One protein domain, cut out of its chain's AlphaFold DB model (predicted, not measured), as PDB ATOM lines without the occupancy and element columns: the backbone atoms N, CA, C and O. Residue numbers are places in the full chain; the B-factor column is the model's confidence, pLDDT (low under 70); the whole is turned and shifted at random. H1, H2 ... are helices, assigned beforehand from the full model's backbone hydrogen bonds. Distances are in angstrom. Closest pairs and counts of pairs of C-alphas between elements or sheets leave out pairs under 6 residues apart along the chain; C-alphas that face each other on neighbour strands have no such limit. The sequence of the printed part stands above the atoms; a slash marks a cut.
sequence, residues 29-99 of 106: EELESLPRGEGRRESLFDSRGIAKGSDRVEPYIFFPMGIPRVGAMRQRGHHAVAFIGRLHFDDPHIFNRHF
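AT A GLANCE: This is residues 29 to 99 of the 106 residues of an uncharacterized protein of Deltaproteobacteria bacterium (UniProt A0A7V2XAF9). The model shows little regular structure: a flat, loose, winding chain that folds back on itself at residues 34 to 42 near one end of its length, with the short helix H1 on a loop at one edge and a tail, residues 90 to 99, that sticks out and holds H2. The 71 printed residues have two named helices, H1 then H2, and no named strand; the class is all helix, with 9 residues in named elements. The radius of gyration of the C-alphas is 15.8 A and the spans are 45 by 37 by 17 A.

IN THESE COORDINATES: Glu 29 has its C-alpha at (52.959, -12.850, 6.131). Residues 34 to 35 pair with residues 41 to 42, antiparallel. H1, residues 58 to 61, begins at C-alpha (29.216, -4.191, -3.925). H2, residues 94 to 98, measures 6.2 A and ends at C-alpha (57.444, 1.220, -16.267).

HOW THE PARTS SIT: H1 and H2 are apart, joined by a long link of 32 residues. In H2 every O i to N i+4 pair is within hydrogen-bond range; H1 is too short for such a pair.

THE WHOLE: The C-alphas of Glu 38 and Arg 97, the two farthest apart, are 47.2 A apart. The printed part has no cut. Residues 89 to 90 have pLDDT under 70.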
ATOM      1  N   GLU A  29      52.779 -11.457   5.716       92.62
ATOM      2  CA  GLU A  29      52.959 -12.850   6.131       92.62
ATOM      3  C   GLU A  29      52.482 -13.088   7.570       92.62
ATOM      4  O   GLU A  29      51.992 -14.171   7.892       92.62
ATOM      5  N   GLU A  30      52.570 -12.078   8.439       93.12
ATOM      6  CA  GLU A  30      52.039 -12.166   9.801       93.12
ATOM      7  C   GLU A  30      50.510 -12.133   9.811       93.12
ATOM      8  O   GLU A  30      49.887 -12.867  10.578       93.12
ATOM      9  N   LEU A  31      49.891 -11.364   8.907       92.50
ATOM     10  CA  LEU A  31      48.432 -11.320   8.754       92.50
ATOM     11  C   LEU A  31      47.852 -12.675   8.319       92.50
ATOM     12  O   LEU A  31      46.712 -12.997   8.655       92.50
ATOM     13  N   GLU A  32      48.621 -13.497   7.600       94.62
ATOM     14  CA  GLU A  32      48.219 -14.861   7.221       94.62
ATOM     15  C   GLU A  32      48.226 -15.835   8.415       94.62
ATOM     16  O   GLU A  32      47.702 -16.946   8.310       94.62
ATOM     17  N   SER A  33      48.784 -15.440   9.567       94.69
ATOM     18  CA  SER A  33      48.871 -16.283  10.759       94.69
ATOM     19  C   SER A  33      49.042 -15.451  12.046       94.69
ATOM     20  O   SER A  33      50.067 -15.499  12.726       94.69
ATOM     21  N   LEU A  34      48.026 -14.686  12.426       92.75
ATOM     22  CA  LEU A  34      48.067 -13.816  13.603       92.75
ATOM     23  C   LEU A  34      48.046 -14.622  14.912       92.75
ATOM     24  O   LEU A  34      47.287 -15.588  15.020       92.75
ATOM     25  N   PRO A  35      48.830 -14.244  15.934       91.69
ATOM     26  CA  PRO A  35      48.734 -14.851  17.255       91.69
ATOM     27  C   PRO A  35      47.388 -14.513  17.924       91.69
ATOM     28  O   PRO A  35      46.969 -13.361  17.968       91.69
ATOM     29  N   ARG A  36      46.716 -15.526  18.483       87.94
ATOM     30  CA  ARG A  36      45.397 -15.431  19.148       87.94
ATOM     31  C   ARG A  36      45.457 -15.633  20.672       87.94
ATOM     32  O   ARG A  36      44.413 -15.744  21.310       87.94
ATOM     33  N   GLY A  37      46.667 -15.674  21.238       87.44
ATOM     34  CA  GLY A  37      46.934 -16.077  22.624       87.44
ATOM     35  C   GLY A  37      47.080 -17.596  22.779       87.44
ATOM     36  O   GLY A  37      46.632 -18.358  21.925       87.44
ATOM     37  N   GLU A  38      47.740 -18.042  23.854       89.25
ATOM     38  CA  GLU A  38      47.891 -19.473  24.211       89.25
ATOM     39  C   GLU A  38      48.478 -20.353  23.087       89.25
ATOM     40  O   GLU A  38      48.074 -21.496  22.889       89.25
ATOM     41  N   GLY A  39      49.402 -19.806  22.291       90.62
ATOM     42  CA  GLY A  39      50.021 -20.518  21.163       90.62
ATOM     43  C   GLY A  39      49.100 -20.747  19.957       90.62
ATOM     44  O   GLY A  39      49.535 -21.316  18.956       90.62
ATOM     45  N   ARG A  40      47.845 -20.284  20.005       94.31
ATOM     46  CA  ARG A  40      46.909 -20.370  18.882       94.31
ATOM     47  C   ARG A  40      47.245 -19.318  17.832       94.31
ATOM     48  O   ARG A  40      47.634 -18.196  18.163       94.31
ATOM     49  N   ARG A  41      47.049 -19.671  16.561       94.94
ATOM     50  CA  ARG A  41      47.191 -18.753  15.426       94.94
ATOM     51  C   ARG A  41      45.934 -18.757  14.572       94.94
ATOM     52  O   ARG A  41      45.248 -19.770  14.476       94.94
ATOM     53  N   GLU A  42      45.643 -17.625  13.952       94.62
ATOM     54  CA  GLU A  42      44.490 -17.453  13.081       94.62
ATOM     55  C   GLU A  42      44.836 -16.524  11.914       94.62
ATOM     56  O   GLU A  42      45.401 -15.456  12.110       94.62
ATOM     57  N   SER A  43      44.476 -16.904  10.690       95.12
ATOM     58  CA  SER A  43      44.617 -16.014   9.532       95.12
ATOM     59  C   SER A  43      43.593 -14.874   9.578       95.12
ATOM     60  O   SER A  43      42.434 -15.083   9.956       95.12
ATOM     61  N   LEU A  44      43.982 -13.681   9.117       94.88
ATOM     62  CA  LEU A  44      43.065 -12.579   8.803       94.88
ATOM     63  C   LEU A  44      42.027 -12.986   7.739       94.88
ATOM     64  O   LEU A  44      40.916 -12.449   7.705       94.88
ATOM     65  N   PHE A  45      42.378 -13.943   6.880       96.44
ATOM     66  CA  PHE A  45      41.557 -14.419   5.773       96.44
ATOM     67  C   PHE A  45      40.771 -15.688   6.143       96.44
ATOM     68  O   PHE A  45      41.209 -16.505   6.955       96.44
ATOM     69  N   ASP A  46      39.576 -15.846   5.568       95.44
ATOM     70  CA  ASP A  46      38.804 -17.091   5.629       95.44
ATOM     71  C   ASP A  46      39.385 -18.169   4.689       95.44
ATOM     72  O   ASP A  46      40.350 -17.939   3.962       95.44
ATOM     73  N   SER A  47      38.784 -19.361   4.675       94.94
ATOM     74  CA  SER A  47      39.219 -20.478   3.818       94.94
ATOM     75  C   SER A  47      39.107 -20.208   2.310       94.94
ATOM     76  O   SER A  47      39.604 -20.998   1.514       94.94
ATOM     77  N   ARG A  48      38.461 -19.110   1.903       94.12
ATOM     78  CA  ARG A  48      38.362 -18.650   0.508       94.12
ATOM     79  C   ARG A  48      39.295 -17.468   0.236       94.12
ATOM     80  O   ARG A  48      39.174 -16.823  -0.809       94.12
ATOM     81  N   GLY A  49      40.177 -17.151   1.182       95.19
ATOM     82  CA  GLY A  49      41.095 -16.030   1.101       95.19
ATOM     83  C   GLY A  49      40.395 -14.677   1.201       95.19
ATOM     84  O   GLY A  49      40.881 -13.727   0.603       95.19
ATOM     85  N   ILE A  50      39.254 -14.549   1.886       95.62
ATOM     86  CA  ILE A  50      38.566 -13.257   2.052       95.62
ATOM     87  C   ILE A  50      38.804 -12.722   3.462       95.62
ATOM     88  O   ILE A  50      38.576 -13.427   4.442       95.62
ATOM     89  N   ALA A  51      39.251 -11.469   3.581       95.31
ATOM     90  CA  ALA A  51      39.560 -10.868   4.872       95.31
ATOM     91  C   ALA A  51      38.289 -10.708   5.714       95.31
ATOM     92  O   ALA A  51      37.247 -10.216   5.247       95.31
ATOM     93  N   LYS A  52      38.379 -11.122   6.975       94.00
ATOM     94  CA  LYS A  52      37.300 -11.004   7.960       94.00
ATOM     95  C   LYS A  52      37.013  -9.525   8.232       94.00
ATOM     96  O   LYS A  52      37.933  -8.718   8.295       94.00
ATOM     97  N   GLY A  53      35.735  -9.160   8.340       91.81
ATOM     98  CA  GLY A  53      35.315  -7.778   8.615       91.81
ATOM     99  C   GLY A  53      35.507  -6.781   7.463       91.81
ATOM    100  O   GLY A  53      35.237  -5.602   7.643       91.81
ATOM    101  N   SER A  54      35.940  -7.226   6.278       93.12
ATOM    102  CA  SER A  54      36.141  -6.357   5.103       93.12
ATOM    103  C   SER A  54      34.926  -6.282   4.164       93.12
ATOM    104  O   SER A  54      35.076  -6.094   2.959       93.12
ATOM    105  N   ASP A  55      33.719  -6.511   4.682       89.19
ATOM    106  CA  ASP A  55      32.493  -6.494   3.883       89.19
ATOM    107  C   ASP A  55      32.206  -5.130   3.268       89.19
ATOM    108  O   ASP A  55      32.477  -4.084   3.856       89.19
ATOM    109  N   ARG A  56      31.624  -5.161   2.068       90.31
ATOM    110  CA  ARG A  56      31.157  -3.970   1.365       90.31
ATOM    111  C   ARG A  56      29.799  -4.205   0.704       90.31
ATOM    112  O   ARG A  56      29.277  -5.317   0.742       90.31
ATOM    113  N   VAL A  57      29.221  -3.154   0.123       93.12
ATOM    114  CA  VAL A  57      27.868  -3.159  -0.470       93.12
ATOM    115  C   VAL A  57      27.844  -3.716  -1.900       93.12
ATOM    116  O   VAL A  57      26.822  -4.179  -2.399       93.12
ATOM    117  N   GLU A  58      28.992  -3.739  -2.559       92.69
ATOM    118  CA  GLU A  58      29.216  -4.191  -3.925       92.69
ATOM    119  C   GLU A  58      28.656  -5.587  -4.248       92.69
ATOM    120  O   GLU A  58      28.167  -5.753  -5.366       92.69
ATOM    121  N   PRO A  59      28.639  -6.593  -3.346       88.25
ATOM    122  CA  PRO A  59      28.031  -7.889  -3.638       88.25
ATOM    123  C   PRO A  59      26.542  -7.795  -3.987       88.25
ATOM    124  O   PRO A  59      26.066  -8.622  -4.753       88.25
ATOM    125  N   TYR A  60      25.814  -6.791  -3.481       89.50
ATOM    126  CA  TYR A  60      24.398  -6.578  -3.809       89.50
ATOM    127  C   TYR A  60      24.195  -5.971  -5.203       89.50
ATOM    128  O   TYR A  60      23.134  -6.132  -5.797       89.50
ATOM    129  N   ILE A  61      25.215  -5.297  -5.736       91.81
ATOM    130  CA  ILE A  61      25.188  -4.641  -7.051       91.81
ATOM    131  C   ILE A  61      25.741  -5.587  -8.125       91.81
ATOM    132  O   ILE A  61      25.196  -5.694  -9.219       91.81
ATOM    133  N   PHE A  62      26.809  -6.316  -7.797       90.19
ATOM    134  CA  PHE A  62      27.566  -7.163  -8.719       90.19
ATOM    135  C   PHE A  62      27.310  -8.663  -8.521       90.19
ATOM    136  O   PHE A  62      28.096  -9.490  -8.988       90.19
ATOM    137  N   PHE A  63      26.208  -9.045  -7.870       88.19
ATOM    138  CA  PHE A  63      25.829 -10.453  -7.715       88.19
ATOM    139  C   PHE A  63      25.764 -11.249  -9.038       88.19
ATOM    140  O   PHE A  63      26.171 -12.414  -9.011       88.19
ATOM    141  N   PRO A  64      25.345 -10.689 -10.201       92.00
ATOM    142  CA  PRO A  64      25.245 -11.470 -11.439       92.00
ATOM    143  C   PRO A  64      26.606 -11.933 -11.972       92.00
ATOM    144  O   PRO A  64      26.673 -12.822 -12.812       92.00
ATOM    145  N   MET A  65      27.693 -11.341 -11.475       91.25
ATOM    146  CA  MET A  65      29.057 -11.588 -11.938       91.25
ATOM    147  C   MET A  65      29.648 -12.881 -11.359       91.25
ATOM    148  O   MET A  65      30.740 -13.286 -11.739       91.25
ATOM    149  N   GLY A  66      28.964 -13.518 -10.399       89.31
ATOM    150  CA  GLY A  66      29.409 -14.774  -9.788       89.31
ATOM    151  C   GLY A  66      30.644 -14.652  -8.887       89.31
ATOM    152  O   GLY A  66      31.179 -15.667  -8.446       89.31
ATOM    153  N   ILE A  67      31.101 -13.432  -8.586       90.06
ATOM    154  CA  ILE A  67      32.247 -13.179  -7.705       90.06
ATOM    155  C   ILE A  67      31.750 -13.059  -6.258       90.06
ATOM    156  O   ILE A  67      31.010 -12.127  -5.937       90.06
ATOM    157  N   PRO A  68      32.168 -13.946  -5.338       89.50
ATOM    158  CA  PRO A  68      31.749 -13.856  -3.945       89.50
ATOM    159  C   PRO A  68      32.303 -12.594  -3.276       89.50
ATOM    160  O   PRO A  68      33.484 -12.287  -3.442       89.50
ATOM    161  N   ARG A  69      31.490 -11.909  -2.460       91.12
ATOM    162  CA  ARG A  69      31.906 -10.751  -1.640       91.12
ATOM    163  C   ARG A  69      32.776  -9.743  -2.419       91.12
ATOM    164  O   ARG A  69      33.903  -9.448  -2.026       91.12
ATOM    165  N   VAL A  70      32.276  -9.266  -3.560       92.31
ATOM    166  CA  VAL A  70      32.912  -8.195  -4.348       92.31
ATOM    167  C   VAL A  70      33.313  -7.023  -3.446       92.31
ATOM    168  O   VAL A  70      32.577  -6.658  -2.535       92.31
ATOM    169  N   GLY A  71      34.497  -6.454  -3.688       88.31
ATOM    170  CA  GLY A  71      35.029  -5.318  -2.926       88.31
ATOM    171  C   GLY A  71      35.678  -5.688  -1.587       88.31
ATOM    172  O   GLY A  71      36.421  -4.871  -1.034       88.31
ATOM    173  N   ALA A  72      35.462  -6.909  -1.085       94.25
ATOM    174  CA  ALA A  72      36.157  -7.395   0.098       94.25
ATOM    175  C   ALA A  72      37.655  -7.570  -0.172       94.25
ATOM    176  O   ALA A  72      38.071  -7.973  -1.264       94.25
ATOM    177  N   MET A  73      38.471  -7.291   0.846       94.12
ATOM    178  CA  MET A  73      39.915  -7.511   0.767       94.12
ATOM    179  C   MET A  73      40.204  -9.008   0.672       94.12
ATOM    180  O   MET A  73      39.520  -9.823   1.298       94.12
ATOM    181  N   ARG A  74      41.223  -9.385  -0.105       94.38
ATOM    182  CA  ARG A  74      41.535 -10.790  -0.370       94.38
ATOM    183  C   ARG A  74      42.995 -11.123  -0.120       94.38
ATOM    184  O   ARG A  74      43.880 -10.272  -0.185       94.38
ATOM    185  N   GLN A  75      43.231 -12.394   0.164       95.88
ATOM    186  CA  GLN A  75      44.559 -12.953   0.230       95.88
ATOM    187  C   GLN A  75      45.183 -12.915  -1.171       95.88
ATOM    188  O   GLN A  75      44.484 -13.052  -2.187       95.88
ATOM    189  N   ARG A  76      46.504 -12.740  -1.261       92.00
ATOM    190  CA  ARG A  76      47.230 -12.875  -2.527       92.00
ATOM    191  C   ARG A  76      46.859 -14.209  -3.193       92.00
ATOM    192  O   ARG A  76      46.642 -15.217  -2.521       92.00
ATOM    193  N   GLY A  77      46.687 -14.189  -4.513       89.50
ATOM    194  CA  GLY A  77      46.244 -15.356  -5.288       89.50
ATOM    195  C   GLY A  77      44.741 -15.675  -5.242       89.50
ATOM    196  O   GLY A  77      44.295 -16.497  -6.031       89.50
ATOM    197  N   HIS A  78      43.938 -15.011  -4.400       91.62
ATOM    198  CA  HIS A  78      42.488 -15.260  -4.291       91.62
ATOM    199  C   HIS A  78      41.619 -14.170  -4.936       91.62
ATOM    200  O   HIS A  78      40.399 -14.155  -4.754       91.62
ATOM    201  N   HIS A  79      42.230 -13.223  -5.650       89.12
ATOM    202  CA  HIS A  79      41.535 -12.099  -6.272       89.12
ATOM    203  C   HIS A  79      40.922 -12.494  -7.615       89.12
ATOM    204  O   HIS A  79      41.579 -13.109  -8.453       89.12
ATOM    205  N   ALA A  80      39.675 -12.077  -7.842       87.50
ATOM    206  CA  ALA A  80      39.122 -12.052  -9.186       87.50
ATOM    207  C   ALA A  80      39.824 -10.937  -9.976       87.50
ATOM    208  O   ALA A  80      39.845  -9.787  -9.547       87.50
ATOM    209  N   VAL A  81      40.414 -11.291 -11.114       82.19
ATOM    210  CA  VAL A  81      41.153 -10.363 -11.990       82.19
ATOM    211  C   VAL A  81      40.265  -9.693 -13.042       82.19
ATOM    212  O   VAL A  81      40.702  -8.776 -13.729       82.19
ATOM    213  N   ALA A  82      39.017 -10.145 -13.168       83.38
ATOM    214  CA  ALA A  82      38.002  -9.573 -14.036       83.38
ATOM    215  C   ALA A  82      36.610  -9.821 -13.458       83.38
ATOM    216  O   ALA A  82      36.385 -10.813 -12.767       83.38
ATOM    217  N   PHE A  83      35.687  -8.922 -13.787       82.56
ATOM    218  CA  PHE A  83      34.272  -9.031 -13.446       82.56
ATOM    219  C   PHE A  83      33.495  -9.916 -14.431       82.56
ATOM    220  O   PHE A  83      32.637 -10.688 -14.018       82.56
ATOM    221  N   ILE A  84      33.815  -9.830 -15.724       83.06
ATOM    222  CA  ILE A  84      33.319 -10.710 -16.789       83.06
ATOM    223  C   ILE A  84      34.516 -11.174 -17.612       83.06
ATOM    224  O   ILE A  84      35.435 -10.397 -17.876       83.06
ATOM    225  N   GLY A  85      34.465 -12.424 -18.067       78.88
ATOM    226  CA  GLY A  85      35.462 -12.992 -18.965       78.88
ATOM    227  C   GLY A  85      36.736 -13.427 -18.245       78.88
ATOM    228  O   GLY A  85      36.757 -13.638 -17.034       78.88
ATOM    229  N   ARG A  86      37.804 -13.609 -19.022       71.25
ATOM    230  CA  ARG A  86      39.104 -14.077 -18.538       71.25
ATOM    231  C   ARG A  86      40.153 -13.035 -18.896       71.25
ATOM    232  O   ARG A  86      40.362 -12.768 -20.075       71.25
ATOM    233  N   LEU A  87      40.785 -12.450 -17.881       70.88
ATOM    234  CA  LEU A  87      41.937 -11.578 -18.074       70.88
ATOM    235  C   LEU A  87      43.214 -12.355 -17.766       70.88
ATOM    236  O   LEU A  87      43.270 -13.142 -16.823       70.88
ATOM    237  N   HIS A  88      44.220 -12.103 -18.584       70.38
ATOM    238  CA  HIS A  88      45.532 -12.713 -18.529       70.38
ATOM    239  C   HIS A  88      46.535 -11.606 -18.181       70.38
ATOM    240  O   HIS A  88      46.688 -10.644 -18.934       70.38
ATOM    241  N   PHE A  89      47.135 -11.680 -16.991       67.50
ATOM    242  CA  PHE A  89      48.184 -10.757 -16.546       67.50
ATOM    243  C   PHE A  89      49.541 -11.384 -16.867       67.50
ATOM    244  O   PHE A  89      50.224 -11.903 -15.988       67.50
ATOM    245  N   ASP A  90      49.904 -11.369 -18.145       69.50
ATOM    246  CA  ASP A  90      50.986 -12.222 -18.650       69.50
ATOM    247  C   ASP A  90      52.315 -11.478 -18.852       69.50
ATOM    248  O   ASP A  90      53.250 -12.047 -19.407       69.50
ATOM    249  N   ASP A  91      52.436 -10.220 -18.415       73.38
ATOM    250  CA  ASP A  91      53.705  -9.488 -18.512       73.38
ATOM    251  C   ASP A  91      54.418  -9.432 -17.149       73.38
ATOM    252  O   ASP A  91      54.238  -8.471 -16.389       73.38
ATOM    253  N   PRO A  92      55.265 -10.429 -16.819       74.75
ATOM    254  CA  PRO A  92      56.039 -10.433 -15.579       74.75
ATOM    255  C   PRO A  92      57.069  -9.292 -15.514       74.75
ATOM    256  O   PRO A  92      57.659  -9.059 -14.460       74.75
ATOM    257  N   HIS A  93      57.303  -8.567 -16.613       78.81
ATOM    258  CA  HIS A  93      58.267  -7.473 -16.696       78.81
ATOM    259  C   HIS A  93      57.623  -6.083 -16.673       78.81
ATOM    260  O   HIS A  93      58.352  -5.088 -16.722       78.81
ATOM    261  N   ILE A  94      56.295  -5.979 -16.553       77.75
ATOM    262  CA  ILE A  94      55.575  -4.697 -16.603       77.75
ATOM    263  C   ILE A  94      56.102  -3.690 -15.569       77.75
ATOM    264  O   ILE A  94      56.288  -2.515 -15.882       77.75
ATOM    265  N   PHE A  95      56.456  -4.147 -14.364       79.81
ATOM    266  CA  PHE A  95      57.016  -3.267 -13.339       79.81
ATOM    267  C   PHE A  95      58.417  -2.767 -13.695       79.81
ATOM    268  O   PHE A  95      58.673  -1.570 -13.606       79.81
ATOM    269  N   ASN A  96      59.294  -3.651 -14.177       82.75
ATOM    270  CA  ASN A  96      60.655  -3.285 -14.581       82.75
ATOM    271  C   ASN A  96      60.665  -2.336 -15.788       82.75
ATOM    272  O   ASN A  96      61.579  -1.529 -15.928       82.75
ATOM    273  N   ARG A  97      59.660  -2.435 -16.669       80.81
ATOM    274  CA  ARG A  97      59.528  -1.572 -17.849       80.81
ATOM    275  C   ARG A  97      59.062  -0.161 -17.490       80.81
ATOM    276  O   ARG A  97      59.498   0.796 -18.120       80.81
ATOM    277  N   HIS A  98      58.152  -0.037 -16.524       83.75
ATOM    278  CA  HIS A  98      57.444   1.220 -16.267       83.75
ATOM    279  C   HIS A  98      57.877   1.945 -14.991       83.75
ATOM    280  O   HIS A  98      57.595   3.135 -14.857       83.75
ATOM    281  N   PHE A  99      58.576   1.276 -14.076       83.62
ATOM    282  CA  PHE A  99      58.980   1.861 -12.804       83.62
ATOM    283  C   PHE A  99      60.480   1.703 -12.571       83.62
ATOM    284  O   PHE A  99      61.063   0.642 -12.778       83.62
TER     285      PHE A  99